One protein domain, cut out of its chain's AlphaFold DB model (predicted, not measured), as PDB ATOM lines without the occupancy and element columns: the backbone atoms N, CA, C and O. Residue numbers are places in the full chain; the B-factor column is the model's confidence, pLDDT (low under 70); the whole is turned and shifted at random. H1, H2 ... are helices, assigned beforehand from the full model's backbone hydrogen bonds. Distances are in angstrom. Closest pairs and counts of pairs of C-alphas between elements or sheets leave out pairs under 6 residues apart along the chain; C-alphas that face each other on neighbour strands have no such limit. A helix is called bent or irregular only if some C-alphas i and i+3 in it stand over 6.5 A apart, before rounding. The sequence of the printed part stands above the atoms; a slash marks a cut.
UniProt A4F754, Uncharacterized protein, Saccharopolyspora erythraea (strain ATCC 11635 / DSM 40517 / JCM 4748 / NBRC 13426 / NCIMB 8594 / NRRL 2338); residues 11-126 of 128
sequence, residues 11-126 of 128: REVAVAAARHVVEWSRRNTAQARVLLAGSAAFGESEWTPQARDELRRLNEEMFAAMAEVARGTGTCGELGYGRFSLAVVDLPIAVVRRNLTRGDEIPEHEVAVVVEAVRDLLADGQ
ATOM      1  N   ARG A  11     122.150 148.924  70.290       88.12
ATOM      2  CA  ARG A  11     122.413 149.605  71.566       88.12
ATOM      3  C   ARG A  11     123.461 148.889  72.409       88.12
ATOM      4  O   ARG A  11     124.310 149.542  73.004       88.12
ATOM      5  N   GLU A  12     123.407 147.566  72.466       90.56
ATOM      6  CA  GLU A  12     124.398 146.767  73.188       90.56
ATOM      7  C   GLU A  12     125.758 146.850  72.505       90.56
ATOM      8  O   GLU A  12     126.760 147.009  73.196       90.56
ATOM      9  N   VAL A  13     125.786 146.862  71.168       91.00
ATOM     10  CA  VAL A  13     127.009 147.092  70.386       91.00
ATOM     11  C   VAL A  13     127.619 148.462  70.707       91.00
ATOM     12  O   VAL A  13     128.808 148.552  71.004       91.00
ATOM     13  N   ALA A  14     126.810 149.525  70.732       92.44
ATOM     14  CA  ALA A  14     127.268 150.870  71.090       92.44
ATOM     15  C   ALA A  14     127.835 150.941  72.522       92.44
ATOM     16  O   ALA A  14     128.908 151.499  72.754       92.44
ATOM     17  N   VAL A  15     127.146 150.328  73.489       94.88
ATOM     18  CA  VAL A  15     127.607 150.258  74.885       94.88
ATOM     19  C   VAL A  15     128.895 149.438  75.006       94.88
ATOM     20  O   VAL A  15     129.804 149.815  75.749       94.88
ATOM     21  N   ALA A  16     129.002 148.330  74.272       94.44
ATOM     22  CA  ALA A  16     130.193 147.491  74.254       94.44
ATOM     23  C   ALA A  16     131.390 148.214  73.620       94.44
ATOM     24  O   ALA A  16     132.504 148.097  74.131       94.44
ATOM     25  N   ALA A  17     131.170 149.021  72.578       92.69
ATOM     26  CA  ALA A  17     132.203 149.866  71.986       92.69
ATOM     27  C   ALA A  17     132.740 150.894  72.998       92.69
ATOM     28  O   ALA A  17     133.950 150.973  73.216       92.69
ATOM     29  N   ALA A  18     131.849 151.614  73.692       95.94
ATOM     30  CA  ALA A  18     132.233 152.569  74.734       95.94
ATOM     31  C   ALA A  18     133.020 151.902  75.879       95.94
ATOM     32  O   ALA A  18     134.064 152.407  76.299       95.94
ATOM     33  N   ARG A  19     132.565 150.728  76.342       96.81
ATOM     34  CA  ARG A  19     133.286 149.899  77.321       96.81
ATOM     35  C   ARG A  19     134.687 149.541  76.829       96.81
ATOM     36  O   ARG A  19     135.659 149.713  77.566       96.81
ATOM     37  N   HIS A  20     134.783 149.046  75.596       95.38
ATOM     38  CA  HIS A  20     136.031 148.568  75.013       95.38
ATOM     39  C   HIS A  20     137.104 149.655  75.004       95.38
ATOM     40  O   HIS A  20     138.250 149.368  75.346       95.38
ATOM     41  N   VAL A  21     136.740 150.901  74.672       95.56
ATOM     42  CA  VAL A  21     137.665 152.044  74.686       95.56
ATOM     43  C   VAL A  21     138.306 152.206  76.065       95.56
ATOM     44  O   VAL A  21     139.531 152.213  76.174       95.56
ATOM     45  N   VAL A  22     137.504 152.257  77.132       97.31
ATOM     46  CA  VAL A  22     138.011 152.469  78.501       97.31
ATOM     47  C   VAL A  22     138.840 151.272  78.980       97.31
ATOM     48  O   VAL A  22     139.932 151.445  79.525       97.31
ATOM     49  N   GLU A  23     138.372 150.045  78.739       97.31
ATOM     50  CA  GLU A  23     139.087 148.822  79.125       97.31
ATOM     51  C   GLU A  23     140.412 148.644  78.382       97.31
ATOM     52  O   GLU A  23     141.397 148.178  78.962       97.31
ATOM     53  N   TRP A  24     140.441 148.966  77.088       96.94
ATOM     54  CA  TRP A  24     141.662 148.925  76.298       96.94
ATOM     55  C   TRP A  24     142.631 150.008  76.767       96.94
ATOM     56  O   TRP A  24     143.797 149.691  76.999       96.94
ATOM     57  N   SER A  25     142.164 151.241  76.992       97.06
ATOM     58  CA  SER A  25     143.019 152.331  77.473       97.06
ATOM     59  C   SER A  25     143.616 152.040  78.845       97.06
ATOM     60  O   SER A  25     144.790 152.328  79.055       97.06
ATOM     61  N   ARG A  26     142.858 151.400  79.745       96.06
ATOM     62  CA  ARG A  26     143.357 150.967  81.059       96.06
ATOM     63  C   ARG A  26     144.500 149.958  80.941       96.06
ATOM     64  O   ARG A  26     145.472 150.037  81.678       96.06
ATOM     65  N   ARG A  27     144.388 149.006  80.010       96.44
ATOM     66  CA  ARG A  27     145.417 147.978  79.768       96.44
ATOM     67  C   ARG A  27     146.609 148.490  78.953       96.44
ATOM     68  O   ARG A  27     147.653 147.851  78.955       96.44
ATOM     69  N   ASN A  28     146.449 149.607  78.245       95.75
ATOM     70  CA  ASN A  28     147.408 150.121  77.263       95.75
ATOM     71  C   ASN A  28     147.669 151.619  77.477       95.75
ATOM     72  O   ASN A  28     147.556 152.425  76.553       95.75
ATOM     73  N   THR A  29     148.001 152.012  78.708       93.75
ATOM     74  CA  THR A  29     148.117 153.421  79.118       93.75
ATOM     75  C   THR A  29     149.053 154.248  78.229       93.75
ATOM     76  O   THR A  29     148.735 155.386  77.886       93.75
ATOM     77  N   ALA A  30     150.200 153.697  77.820       92.94
ATOM     78  CA  ALA A  30     151.144 154.407  76.956       92.94
ATOM     79  C   ALA A  30     150.553 154.673  75.563       92.94
ATOM     80  O   ALA A  30     150.595 155.799  75.070       92.94
ATOM     81  N   GLN A  31     149.934 153.661  74.955       94.50
ATOM     82  CA  GLN A  31     149.286 153.775  73.652       94.50
ATOM     83  C   GLN A  31     148.058 154.690  73.722       94.50
ATOM     84  O   GLN A  31     147.832 155.485  72.816       94.50
ATOM     85  N   ALA A  32     147.302 154.652  74.821       95.19
ATOM     86  CA  ALA A  32     146.190 155.566  75.053       95.19
ATOM     87  C   ALA A  32     146.654 157.031  75.117       95.19
ATOM     88  O   ALA A  32     145.997 157.897  74.548       95.19
ATOM     89  N   ARG A  33     147.809 157.319  75.736       93.88
ATOM     90  CA  ARG A  33     148.404 158.669  75.721       93.88
ATOM     91  C   ARG A  33     148.783 159.120  74.310       93.88
ATOM     92  O   ARG A  33     148.520 160.267  73.967       93.88
ATOM     93  N   VAL A  34     149.343 158.226  73.493       93.44
ATOM     94  CA  VAL A  34     149.646 158.508  72.077       93.44
ATOM     95  C   VAL A  34     148.366 158.835  71.304       93.44
ATOM     96  O   VAL A  34     148.305 159.864  70.636       93.44
ATOM     97  N   LEU A  35     147.319 158.016  71.448       91.38
ATOM     98  CA  LEU A  35     146.026 158.266  70.803       91.38
ATOM     99  C   LEU A  35     145.401 159.596  71.247       91.38
ATOM    100  O   LEU A  35     144.884 160.332  70.414       91.38
ATOM    101  N   LEU A  36     145.474 159.932  72.541       92.62
ATOM    102  CA  LEU A  36     144.949 161.194  73.073       92.62
ATOM    103  C   LEU A  36     145.716 162.428  72.595       92.62
ATOM    104  O   LEU A  36     145.100 163.484  72.449       92.62
ATOM    105  N   ALA A  37     147.033 162.315  72.408       93.19
ATOM    106  CA  ALA A  37     147.846 163.393  71.851       93.19
ATOM    107  C   ALA A  37     147.460 163.680  70.391       93.19
ATOM    108  O   ALA A  37     147.490 164.833  69.960       93.19
ATOM    109  N   GLY A  38     147.029 162.642  69.666       92.31
ATOM    110  CA  GLY A  38     146.586 162.738  68.282       92.31
ATOM    111  C   GLY A  38     147.748 162.903  67.303       92.31
ATOM    112  O   GLY A  38     148.860 163.282  67.665       92.31
ATOM    113  N   SER A  39     147.485 162.622  66.031       93.25
ATOM    114  CA  SER A  39     148.469 162.666  64.941       93.25
ATOM    115  C   SER A  39     149.140 164.035  64.783       93.25
ATOM    116  O   SER A  39     150.343 164.104  64.529       93.25
ATOM    117  N   ALA A  40     148.408 165.129  65.017       93.44
ATOM    118  CA  ALA A  40     148.948 166.488  64.963       93.44
ATOM    119  C   ALA A  40     150.136 166.701  65.922       93.44
ATOM    120  O   ALA A  40     151.111 167.353  65.550       93.44
ATOM    121  N   ALA A  41     150.108 166.102  67.119       94.81
ATOM    122  CA  ALA A  41     151.214 166.177  68.078       94.81
ATOM    123  C   ALA A  41     152.478 165.432  67.608       94.81
ATOM    124  O   ALA A  41     153.561 165.660  68.140       94.81
ATOM    125  N   PHE A  42     152.348 164.570  66.598       94.19
ATOM    126  CA  PHE A  42     153.432 163.809  65.979       94.19
ATOM    127  C   PHE A  42     153.782 164.320  64.574       94.19
ATOM    128  O   PHE A  42     154.345 163.575  63.772       94.19
ATOM    129  N   GLY A  43     153.445 165.578  64.268       95.44
ATOM    130  CA  GLY A  43     153.848 166.226  63.022       95.44
ATOM    131  C   GLY A  43     153.167 165.641  61.788       95.44
ATOM    132  O   GLY A  43     153.815 165.493  60.759       95.44
ATOM    133  N   GLU A  44     151.874 165.302  61.870       94.56
ATOM    134  CA  GLU A  44     151.113 164.712  60.753       94.56
ATOM    135  C   GLU A  44     151.319 165.437  59.412       94.56
ATOM    136  O   GLU A  44     151.398 164.800  58.364       94.56
ATOM    137  N   SER A  45     151.462 166.766  59.422       94.69
ATOM    138  CA  SER A  45     151.715 167.568  58.219       94.69
ATOM    139  C   SER A  45     153.011 167.214  57.483       94.69
ATOM    140  O   SER A  45     153.120 167.475  56.288       94.69
ATOM    141  N   GLU A  46     153.983 166.638  58.186       96.94
ATOM    142  CA  GLU A  46     155.299 166.240  57.677       96.94
ATOM    143  C   GLU A  46     155.345 164.758  57.279       96.94
ATOM    144  O   GLU A  46     156.341 164.286  56.728       96.94
ATOM    145  N   TRP A  47     154.274 164.005  57.540       96.94
ATOM    146  CA  TRP A  47     154.208 162.595  57.188       96.94
ATOM    147  C   TRP A  47     154.175 162.392  55.675       96.94
ATOM    148  O   TRP A  47     153.710 163.234  54.894       96.94
ATOM    149  N   THR A  48     154.608 161.204  55.256       97.94
ATOM    150  CA  THR A  48     154.491 160.797  53.858       97.94
ATOM    151  C   THR A  48     153.020 160.829  53.416       97.94
ATOM    152  O   THR A  48     152.121 160.583  54.228       97.94
ATOM    153  N   PRO A  49     152.733 161.119  52.134       97.44
ATOM    154  CA  PRO A  49     151.369 161.050  51.610       97.44
ATOM    155  C   PRO A  49     150.686 159.713  51.925       97.44
ATOM    156  O   PRO A  49     149.555 159.704  52.391       97.44
ATOM    157  N   GLN A  50     151.419 158.603  51.796       97.19
ATOM    158  CA  GLN A  50     150.923 157.255  52.068       97.19
ATOM    159  C   GLN A  50     150.461 157.081  53.519       97.19
ATOM    160  O   GLN A  50     149.409 156.501  53.758       97.19
ATOM    161  N   ALA A  51     151.218 157.597  54.494       95.88
ATOM    162  CA  ALA A  51     150.841 157.500  55.904       95.88
ATOM    163  C   ALA A  51     149.596 158.344  56.228       95.88
ATOM    164  O   ALA A  51     148.741 157.911  56.999       95.88
ATOM    165  N   ARG A  52     149.466 159.530  55.617       96.00
ATOM    166  CA  ARG A  52     148.274 160.381  55.775       96.00
ATOM    167  C   ARG A  52     147.037 159.765  55.128       96.00
ATOM    168  O   ARG A  52     145.952 159.840  55.698       96.00
ATOM    169  N   ASP A  53     147.195 159.162  53.955       96.50
ATOM    170  CA  ASP A  53     146.099 158.490  53.257       96.50
ATOM    171  C   ASP A  53     145.631 157.249  54.022       96.50
ATOM    172  O   ASP A  53     144.428 157.041  54.163       96.50
ATOM    173  N   GLU A  54     146.559 156.483  54.600       95.56
ATOM    174  CA  GLU A  54     146.215 155.340  55.447       95.56
ATOM    175  C   GLU A  54     145.490 155.769  56.730       95.56
ATOM    176  O   GLU A  54     144.457 155.192  57.073       95.56
ATOM    177  N   LEU A  55     145.959 156.821  57.411       93.94
ATOM    178  CA  LEU A  55     145.258 157.375  58.575       93.94
ATOM    179  C   LEU A  55     143.839 157.834  58.210       93.94
ATOM    180  O   LEU A  55     142.890 157.558  58.947       93.94
ATOM    181  N   ARG A  56     143.681 158.520  57.070       94.62
ATOM    182  CA  ARG A  56     142.371 158.965  56.580       94.62
ATOM    183  C   ARG A  56     141.443 157.778  56.336       94.62
ATOM    184  O   ARG A  56     140.335 157.783  56.863       94.62
ATOM    185  N   ARG A  57     141.915 156.755  55.617       96.38
ATOM    186  CA  ARG A  57     141.152 155.534  55.320       96.38
ATOM    187  C   ARG A  57     140.675 154.843  56.598       96.38
ATOM    188  O   ARG A  57     139.497 154.527  56.721       96.38
ATOM    189  N   LEU A  58     141.566 154.658  57.575       92.50
ATOM    190  CA  LEU A  58     141.226 154.026  58.854       92.50
ATOM    191  C   LEU A  58     140.184 154.833  59.646       92.50
ATOM    192  O   LEU A  58     139.268 154.256  60.231       92.50
ATOM    193  N   ASN A  59     140.296 156.165  59.644       90.31
ATOM    194  CA  ASN A  59     139.304 157.032  60.279       90.31
ATOM    195  C   ASN A  59     137.948 156.961  59.563       90.31
ATOM    196  O   ASN A  59     136.919 156.863  60.226       90.31
ATOM    197  N   GLU A  60     137.933 156.981  58.230       92.56
ATOM    198  CA  GLU A  60     136.711 156.852  57.427       92.56
ATOM    199  C   GLU A  60     136.002 155.516  57.684       92.56
ATOM    200  O   GLU A  60     134.795 155.505  57.921       92.56
ATOM    201  N   GLU A  61     136.742 154.405  57.731       91.50
ATOM    202  CA  GLU A  61     136.202 153.078  58.056       91.50
ATOM    203  C   GLU A  61     135.600 153.032  59.462       91.50
ATOM    204  O   GLU A  61     134.486 152.536  59.652       91.50
ATOM    205  N   MET A  62     136.294 153.608  60.448       87.44
ATOM    206  CA  MET A  62     135.792 153.707  61.817       87.44
ATOM    207  C   MET A  62     134.501 154.536  61.890       87.44
ATOM    208  O   MET A  62     133.525 154.103  62.507       87.44
ATOM    209  N   PHE A  63     134.470 155.719  61.271       86.56
ATOM    210  CA  PHE A  63     133.286 156.582  61.289       86.56
ATOM    211  C   PHE A  63     132.111 155.967  60.525       86.56
ATOM    212  O   PHE A  63     130.971 156.089  60.975       86.56
ATOM    213  N   ALA A  64     132.369 155.261  59.421       89.00
ATOM    214  CA  ALA A  64     131.342 154.523  58.695       89.00
ATOM    215  C   ALA A  64     130.727 153.420  59.568       89.00
ATOM    216  O   ALA A  64     129.503 153.354  59.695       89.00
ATOM    217  N   ALA A  65     131.554 152.616  60.246       88.06
ATOM    218  CA  ALA A  65     131.076 151.581  61.159       88.06
ATOM    219  C   ALA A  65     130.234 152.167  62.310       88.06
ATOM    220  O   ALA A  65     129.157 151.658  62.624       88.06
ATOM    221  N   MET A  66     130.670 153.287  62.893       86.19
ATOM    222  CA  MET A  66     129.915 153.998  63.932       86.19
ATOM    223  C   MET A  66     128.574 154.541  63.423       86.19
ATOM    224  O   MET A  66     127.570 154.471  64.133       86.19
ATOM    225  N   ALA A  67     128.532 155.052  62.190       88.25
ATOM    226  CA  ALA A  67     127.299 155.518  61.568       88.25
ATOM    227  C   ALA A  67     126.294 154.380  61.332       88.25
ATOM    228  O   ALA A  67     125.096 154.592  61.529       88.25
ATOM    229  N   GLU A  68     126.746 153.179  60.961       88.75
ATOM    230  CA  GLU A  68     125.867 152.004  60.848       88.75
ATOM    231  C   GLU A  68     125.268 151.614  62.205       88.75
ATOM    232  O   GLU A  68     124.055 151.411  62.313       88.75
ATOM    233  N   VAL A  69     126.081 151.592  63.270       89.19
ATOM    234  CA  VAL A  69     125.591 151.317  64.633       89.19
ATOM    235  C   VAL A  69     124.562 152.365  65.062       89.19
ATOM    236  O   VAL A  69     123.492 152.001  65.547       89.19
ATOM    237  N   ALA A  70     124.836 153.653  64.829       89.62
ATOM    238  CA  ALA A  70     123.916 154.742  65.157       89.62
ATOM    239  C   ALA A  70     122.565 154.601  64.437       89.62
ATOM    240  O   ALA A  70     121.505 154.757  65.044       89.62
ATOM    241  N   ARG A  71     122.574 154.257  63.143       87.81
ATOM    242  CA  ARG A  71     121.329 154.001  62.404       87.81
ATOM    243  C   ARG A  71     120.564 152.821  63.004       87.81
ATOM    244  O   ARG A  71     119.353 152.909  63.191       87.81
ATOM    245  N   GLY A  72     121.272 151.760  63.393       86.06
ATOM    246  CA  GLY A  72     120.687 150.608  64.079       86.06
ATOM    247  C   GLY A  72     120.057 150.937  65.440       86.06
ATOM    248  O   GLY A  72     119.123 150.254  65.857       86.06
ATOM    249  N   THR A  73     120.503 151.988  66.140       84.25
ATOM    250  CA  THR A  73     119.901 152.402  67.424       84.25
ATOM    251  C   THR A  73     118.596 153.190  67.276       84.25
ATOM    252  O   THR A  73     118.029 153.602  68.293       84.25
ATOM    253  N   GLY A  74     118.115 153.399  66.044       80.69
ATOM    254  CA  GLY A  74     116.958 154.247  65.744       80.69
ATOM    255  C   GLY A  74     117.286 155.740  65.811       80.69
ATOM    256  O   GLY A  74     116.390 156.566  65.969       80.69
ATOM    257  N   THR A  75     118.571 156.089  65.747       80.06
ATOM    258  CA  THR A  75     119.033 157.471  65.817       80.06
ATOM    259  C   THR A  75     118.949 158.106  64.431       80.06
ATOM    260  O   THR A  75     119.610 157.655  63.497       80.06
ATOM    261  N   CYS A  76     118.160 159.175  64.302       74.25
ATOM    262  CA  CYS A  76     117.903 159.845  63.027       74.25
ATOM    263  C   CYS A  76     118.290 161.330  63.067       74.25
ATOM    264  O   CYS A  76     118.150 161.999  64.094       74.25
ATOM    265  N   GLY A  77     118.726 161.853  61.917       82.81
ATOM    266  CA  GLY A  77     119.088 163.260  61.742       82.81
ATOM    267  C   GLY A  77     120.365 163.682  62.477       82.81
ATOM    268  O   GLY A  77     120.959 162.925  63.245       82.81
ATOM    269  N   GLU A  78     120.786 164.924  62.239       85.81
ATOM    270  CA  GLU A  78     122.033 165.477  62.788       85.81
ATOM    271  C   GLU A  78     122.033 165.510  64.320       85.81
ATOM    272  O   GLU A  78     123.019 165.133  64.951       85.81
ATOM    273  N   LEU A  79     120.905 165.892  64.934       85.56
ATOM    274  CA  LEU A  79     120.776 165.956  66.391       85.56
ATOM    275  C   LEU A  79     120.899 164.573  67.038       85.56
ATOM    276  O   LEU A  79     121.562 164.427  68.065       85.56
ATOM    277  N   GLY A  80     120.264 163.560  66.443       87.25
ATOM    278  CA  GLY A  80     120.366 162.191  66.921       87.25
ATOM    279  C   GLY A  80     121.808 161.702  66.839       87.25
ATOM    280  O   GLY A  80     122.359 161.238  67.840       87.25
ATOM    281  N   TYR A  81     122.429 161.827  65.663       89.12
ATOM    282  CA  TYR A  81     123.804 161.372  65.461       89.12
ATOM    283  C   TYR A  81     124.784 162.100  66.390       89.12
ATOM    284  O   TYR A  81     125.654 161.463  66.979       89.12
ATOM    285  N   GLY A  82     124.589 163.402  66.613       90.56
ATOM    286  CA  GLY A  82     125.365 164.172  67.584       90.56
ATOM    287  C   GLY A  82     125.259 163.614  69.006       90.56
ATOM    288  O   GLY A  82     126.279 163.439  69.667       90.56
ATOM    289  N   ARG A  83     124.053 163.251  69.468       89.94
ATOM    290  CA  ARG A  83     123.865 162.599  70.782       89.94
ATOM    291  C   ARG A  83     124.541 161.233  70.856       89.94
ATOM    292  O   ARG A  83     125.154 160.914  71.870       89.94
ATOM    293  N   PHE A  84     124.439 160.444  69.789       92.94
ATOM    294  CA  PHE A  84     125.105 159.146  69.704       92.94
ATOM    295  C   PHE A  84     126.627 159.298  69.779       92.94
ATOM    296  O   PHE A  84     127.262 158.632  70.592       92.94
ATOM    297  N   SER A  85     127.207 160.204  68.988       92.88
ATOM    298  CA  SER A  85     128.648 160.480  69.001       92.88
ATOM    299  C   SER A  85     129.109 160.957  70.379       92.88
ATOM    300  O   SER A  85     130.088 160.435  70.910       92.88
ATOM    301  N   LEU A  86     128.356 161.867  71.005       94.06
ATOM    302  CA  LEU A  86     128.667 162.365  72.343       94.06
ATOM    303  C   LEU A  86     128.719 161.231  73.375       94.06
ATOM    304  O   LEU A  86     129.635 161.168  74.194       94.06
ATOM    305  N   ALA A  87     127.746 160.320  73.326       95.19
ATOM    306  CA  ALA A  87     127.679 159.192  74.242       95.19
ATOM    307  C   ALA A  87     128.784 158.159  73.967       95.19
ATOM    308  O   ALA A  87     129.479 157.741  74.883       95.19
ATOM    309  N   VAL A  88     128.960 157.733  72.717       95.00
ATOM    310  CA  VAL A  88     129.758 156.536  72.399       95.00
ATOM    311  C   VAL A  88     131.226 156.861  72.097       95.00
ATOM    312  O   VAL A  88     132.084 155.998  72.266       95.00
ATOM    313  N   VAL A  89     131.537 158.093  71.687       92.94
ATOM    314  CA  VAL A  89     132.897 158.526  71.326       92.94
ATOM    315  C   VAL A  89     133.445 159.497  72.364       92.94
ATOM    316  O   VAL A  89     134.450 159.212  73.019       92.94
ATOM    317  N   ASP A  90     132.772 160.631  72.551       95.19
ATOM    318  CA  ASP A  90     133.338 161.742  73.318       95.19
ATOM    319  C   ASP A  90     133.406 161.436  74.816       95.19
ATOM    320  O   ASP A  90     134.422 161.713  75.458       95.19
ATOM    321  N   LEU A  91     132.357 160.833  75.382       96.81
ATOM    322  CA  LEU A  91     132.301 160.511  76.806       96.81
ATOM    323  C   LEU A  91     133.394 159.504  77.232       96.81
ATOM    324  O   LEU A  91     134.141 159.832  78.162       96.81
ATOM    325  N   PRO A  92     133.585 158.338  76.575       96.88
ATOM    326  CA  PRO A  92     134.700 157.442  76.884       96.88
ATOM    327  C   PRO A  92     136.063 158.127  76.757       96.88
ATOM    328  O   PRO A  92     136.900 157.997  77.652       96.88
ATOM    329  N   ILE A  93     136.280 158.918  75.698       96.06
ATOM    330  CA  ILE A  93     137.533 159.662  75.504       96.06
ATOM    331  C   ILE A  93     137.750 160.677  76.632       96.06
ATOM    332  O   ILE A  93     138.871 160.810  77.126       96.06
ATOM    333  N   ALA A  94     136.704 161.373  77.084       96.81
ATOM    334  CA  ALA A  94     136.790 162.324  78.188       96.81
ATOM    335  C   ALA A  94     137.173 161.640  79.511       96.81
ATOM    336  O   ALA A  94     137.991 162.176  80.264       96.81
ATOM    337  N   VAL A  95     136.638 160.444  79.777       96.62
ATOM    338  CA  VAL A  95     136.998 159.636  80.954       96.62
ATOM    339  C   VAL A  95     138.439 159.135  80.881       96.62
ATOM    340  O   VAL A  95     139.177 159.224  81.864       96.62
ATOM    341  N   VAL A  96     138.893 158.676  79.716       96.81
ATOM    342  CA  VAL A  96     140.296 158.287  79.523       96.81
ATOM    343  C   VAL A  96     141.208 159.503  79.723       96.81
ATOM    344  O   VAL A  96     142.142 159.463  80.524       96.81
ATOM    345  N   ARG A  97     140.901 160.629  79.070       95.88
ATOM    346  CA  ARG A  97     141.692 161.866  79.143       95.88
ATOM    347  C   ARG A  97     141.794 162.410  80.564       95.88
ATOM    348  O   ARG A  97     142.896 162.733  80.995       95.88
ATOM    349  N   ARG A  98     140.685 162.512  81.309       94.69
ATOM    350  CA  ARG A  98     140.703 163.103  82.662       94.69
ATOM    351  C   ARG A  98     141.582 162.322  83.636       94.69
ATOM    352  O   ARG A  98     142.220 162.940  84.481       94.69
ATOM    353  N   ASN A  99     141.616 160.995  83.514       94.25
ATOM    354  CA  ASN A  99     142.426 160.137  84.375       94.25
ATOM    355  C   ASN A  99     143.900 160.200  83.959       94.25
ATOM    356  O   ASN A  99     144.764 160.513  84.775       94.25
ATOM    357  N   LEU A 100     144.192 160.037  82.665       93.50
ATOM    358  CA  LEU A 100     145.577 160.018  82.189       93.50
ATOM    359  C   LEU A 100     146.298 161.365  82.333       93.50
ATOM    360  O   LEU A 100     147.509 161.370  82.558       93.50
ATOM    361  N   THR A 101     145.580 162.491  82.249       90.75
ATOM    362  CA  THR A 101     146.139 163.833  82.494       90.75
ATOM    363  C   THR A 101     146.505 164.058  83.962       90.75
ATOM    364  O   THR A 101     147.431 164.812  84.242       90.75
ATOM    365  N   ARG A 102     145.826 163.397  84.910       89.56
ATOM    366  CA  ARG A 102     146.170 163.467  86.344       89.56
ATOM    367  C   ARG A 102     147.403 162.635  86.703       89.56
ATOM    368  O   ARG A 102     147.900 162.744  87.816       89.56
ATOM    369  N   GLY A 103     147.925 161.857  85.752       78.56
ATOM    370  CA  GLY A 103     149.037 160.934  85.972       78.56
ATOM    371  C   GLY A 103     148.603 159.580  86.533       78.56
ATOM    372  O   GLY A 103     149.450 158.701  86.677       78.56
ATOM    373  N   ASP A 104     147.307 159.396  86.775       77.69
ATOM    374  CA  ASP A 104     146.745 158.194  87.378       77.69
ATOM    375  C   ASP A 104     146.552 157.068  86.350       77.69
ATOM    376  O   ASP A 104     146.432 157.288  85.137       77.69
ATOM    377  N   GLU A 105     146.486 155.835  86.850       89.38
ATOM    378  CA  GLU A 105     145.854 154.735  86.126       89.38
ATOM    379  C   GLU A 105     144.347 154.988  86.022       89.38
ATOM    380  O   GLU A 105     143.762 155.642  86.880       89.38
ATOM    381  N   ILE A 106     143.696 154.458  84.986       93.56
ATOM    382  CA  ILE A 106     142.235 154.535  84.873       93.56
ATOM    383  C   ILE A 106     141.636 153.538  85.876       93.56
ATOM    384  O   ILE A 106     141.848 152.336  85.697       93.56
ATOM    385  N   PRO A 107     140.886 153.973  86.905       94.75
ATOM    386  CA  PRO A 107     140.296 153.052  87.871       94.75
ATOM    387  C   PRO A 107     139.313 152.074  87.219       94.75
ATOM    388  O   PRO A 107     138.603 152.424  86.281       94.75
ATOM    389  N   GLU A 108     139.203 150.857  87.753       94.81
ATOM    390  CA  GLU A 108     138.283 149.844  87.211       94.81
ATOM    391  C   GLU A 108     136.815 150.304  87.220       94.81
ATOM    392  O   GLU A 108     136.083 150.049  86.263       94.81
ATOM    393  N   HIS A 109     136.403 151.059  88.246       95.75
ATOM    394  CA  HIS A 109     135.033 151.572  88.350       95.75
ATOM    395  C   HIS A 109     134.660 152.548  87.222       95.75
ATOM    396  O   HIS A 109     133.477 152.688  86.919       95.75
ATOM    397  N   GLU A 110     135.632 153.184  86.555       96.25
ATOM    398  CA  GLU A 110     135.359 154.078  85.420       96.25
ATOM    399  C   GLU A 110     134.729 153.337  84.234       96.25
ATOM    400  O   GLU A 110     133.949 153.917  83.480       96.25
ATOM    401  N   VAL A 111     135.020 152.040  84.082       96.69
ATOM    402  CA  VAL A 111     134.392 151.205  83.049       96.69
ATOM    403  C   VAL A 111     132.889 151.087  83.304       96.69
ATOM    404  O   VAL A 111     132.094 151.237  82.376       96.69
ATOM    405  N   ALA A 112     132.493 150.852  84.559       96.69
ATOM    406  CA  ALA A 112     131.086 150.756  84.944       96.69
ATOM    407  C   ALA A 112     130.370 152.105  84.780       96.69
ATOM    408  O   ALA A 112     129.325 152.157  84.135       96.69
ATOM    409  N   VAL A 113     130.986 153.195  85.258       97.31
ATOM    410  CA  VAL A 113     130.442 154.560  85.140       97.31
ATOM    411  C   VAL A 113     130.186 154.938  83.681       97.31
ATOM    412  O   VAL A 113     129.117 155.453  83.357       97.31
ATOM    413  N   VAL A 114     131.133 154.663  82.776       97.50
ATOM    414  CA  VAL A 114     130.948 154.940  81.343       97.50
ATOM    415  C   VAL A 114     129.831 154.088  80.753       97.50
ATOM    416  O   VAL A 114     128.995 154.608  80.022       97.50
ATOM    417  N   VAL A 115     129.781 152.794  81.072       96.81
ATOM    418  CA  VAL A 115     128.731 151.896  80.566       96.81
ATOM    419  C   VAL A 115     127.335 152.367  80.975       96.81
ATOM    420  O   VAL A 115     126.432 152.371  80.140       96.81
ATOM    421  N   GLU A 116     127.152 152.747  82.238       96.69
ATOM    422  CA  GLU A 116     125.872 153.238  82.758       96.69
ATOM    423  C   GLU A 116     125.485 154.565  82.102       96.69
ATOM    424  O   GLU A 116     124.417 154.661  81.502       96.69
ATOM    425  N   ALA A 117     126.400 155.536  82.071       96.56
ATOM    426  CA  ALA A 117     126.139 156.835  81.456       96.56
ATOM    427  C   ALA A 117     125.804 156.733  79.955       96.56
ATOM    428  O   ALA A 117     124.916 157.431  79.467       96.56
ATOM    429  N   VAL A 118     126.474 155.849  79.207       95.50
ATOM    430  CA  VAL A 118     126.157 155.621  77.786       95.50
ATOM    431  C   VAL A 118     124.777 154.992  77.615       95.50
ATOM    432  O   VAL A 118     124.041 155.386  76.712       95.50
ATOM    433  N   ARG A 119     124.394 154.040  78.475       94.62
ATOM    434  CA  ARG A 119     123.049 153.447  78.436       94.62
ATOM    435  C   ARG A 119     121.970 154.501  78.655       94.62
ATOM    436  O   ARG A 119     121.029 154.544  77.863       94.62
ATOM    437  N   ASP A 120     122.147 155.355  79.656       93.31
ATOM    438  CA  ASP A 120     121.193 156.412  79.993       93.31
ATOM    439  C   ASP A 120     121.053 157.418  78.841       93.31
ATOM    440  O   ASP A 120     119.950 157.677  78.356       93.31
ATOM    441  N   LEU A 121     122.176 157.894  78.293       90.94
ATOM    442  CA  LEU A 121     122.180 158.840  77.172       90.94
ATOM    443  C   LEU A 121     121.532 158.273  75.902       90.94
ATOM    444  O   LEU A 121     120.866 158.999  75.159       90.94
ATOM    445  N   LEU A 122     121.712 156.977  75.634       88.69
ATOM    446  CA  LEU A 122     121.072 156.328  74.493       88.69
ATOM    447  C   LEU A 122     119.578 156.078  74.747       88.69
ATOM    448  O   LEU A 122     118.797 156.058  73.787       88.69
ATOM    449  N   ALA A 123     119.150 155.854  75.993       83.38
ATOM    450  CA  ALA A 123     117.741 155.687  76.363       83.38
ATOM    451  C   ALA A 123     116.943 156.992  76.176       83.38
ATOM    452  O   ALA A 123     115.891 156.977  75.536       83.38
ATOM    453  N   ASP A 124     117.502 158.127  76.603       66.19
ATOM    454  CA  ASP A 124     116.872 159.455  76.507       66.19
ATOM    455  C   ASP A 124     116.718 159.975  75.065       66.19
ATOM    456  O   ASP A 124     115.906 160.858  74.778       66.19
ATOM    457  N   GLY A 125     117.479 159.422  74.117       57.78
ATOM    458  CA  GLY A 125     117.395 159.762  72.694       57.78
ATOM    459  C   GLY A 125     116.113 159.308  71.982       57.78
ATOM    460  O   GLY A 125     115.952 159.630  70.811       57.78
ATOM    461  N   GLN A 126     115.227 158.556  72.644       52.31
ATOM    462  CA  GLN A 126     113.981 158.017  72.062       52.31
ATOM    463  C   GLN A 126     112.715 158.746  72.531       52.31
ATOM    464  O   GLN A 126     111.628 158.492  72.020       52.31
TER     465      GLN A 126
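AT A GLANCE: This is residues 11 to 126 of the 128 residues of an uncharacterized protein of Saccharopolyspora erythraea (strain ATCC 11635 / DSM 40517 / JCM 4748 / NBRC 13426 / NCIMB 8594 / NRRL 2338) (UniProt A4F754). Three helices, H1, H5 and H6, lie side by side as a bundle, their centres making a triangle, and a long straight helix, H4, meets the bundle near one end and runs away from it as the other arm of a V. The short helices H2 and H3, with residues 43 to 48, cross the wide end of the V and leave an open gap inside it; residues 56 to 62 of H4 stand free. The printed part has 116 residues with six named helices, H1 to H6 in chain order, and no named strand; its class is all helix. It is compact, with a radius of gyration of the C-alphas of 15.3 A, and only just flat, spanning 44 by 34 by 19 A.

HOW THE PARTS SIT: Start at H5, residues 77 to 101, the longest helix by residues, with 25, and the hub, touching four others. Near residue 91 you will find a kink of 33 degrees; H5 is neither bent nor irregular, but only just, with C-alphas 88 and 91 6.5 A apart. H6, residues 109 to 124, forms a helical hairpin with H5 at a shallow tilt of 13 degrees, opposite ways; their closest C-alphas, Ala 87 and Val 118, are 5.3 A apart. H1, residues 11 to 27, touches residues 88 to 96 of H5 the same way at 19 degrees, a shallow tilt, closest at the C-alphas of Ala 18 and Val 88, 5.2 A. H1 also touches H6, closest at the C-alphas of Arg 19 and Val 115, 5.9 A. H2, residues 29 to 37, touches residues 93 to 100 of H5 at a steep tilt of 53 degrees, closest at the C-alphas of Leu 36 and Arg 97, 6.9 A. H3, residues 39 to 42, meets H2 only through their link. H4, residues 49 to 72, touches H1 only at their ends, closest at the C-alphas of Ala 14 and Val 69, 6.7 A; it only just touches H5, with 3 pairs of C-alphas within 8 A, closest at Ala 70 and Phe 84, 6.4 A. H4 and H6 are apart. Every O i to N i+4 pair is within hydrogen-bond range in H2, H4 and H6, against 12 of 13 in H1 and 18 of 21 in H5; H3 is too short for such a pair.

IN THESE COORDINATES: Find C-alpha 77 at (119.088, 163.260, 61.742); from there H5 runs 34.1 A to C-alpha 101. H4 runs 34.7 A from C-alpha 49 at (151.369, 161.050, 51.610). H1 covers 24.5 A and H6 23.1 A, ending at C-alpha 124, (116.872, 159.455, 76.507).

THE WHOLE: The C-alphas farthest apart, Glu 46 and Gln 126, are 44.5 A apart. The printed part has no cut and no long link. Its mean pLDDT is 91.7; look for values under 70 at residues 124 to 126.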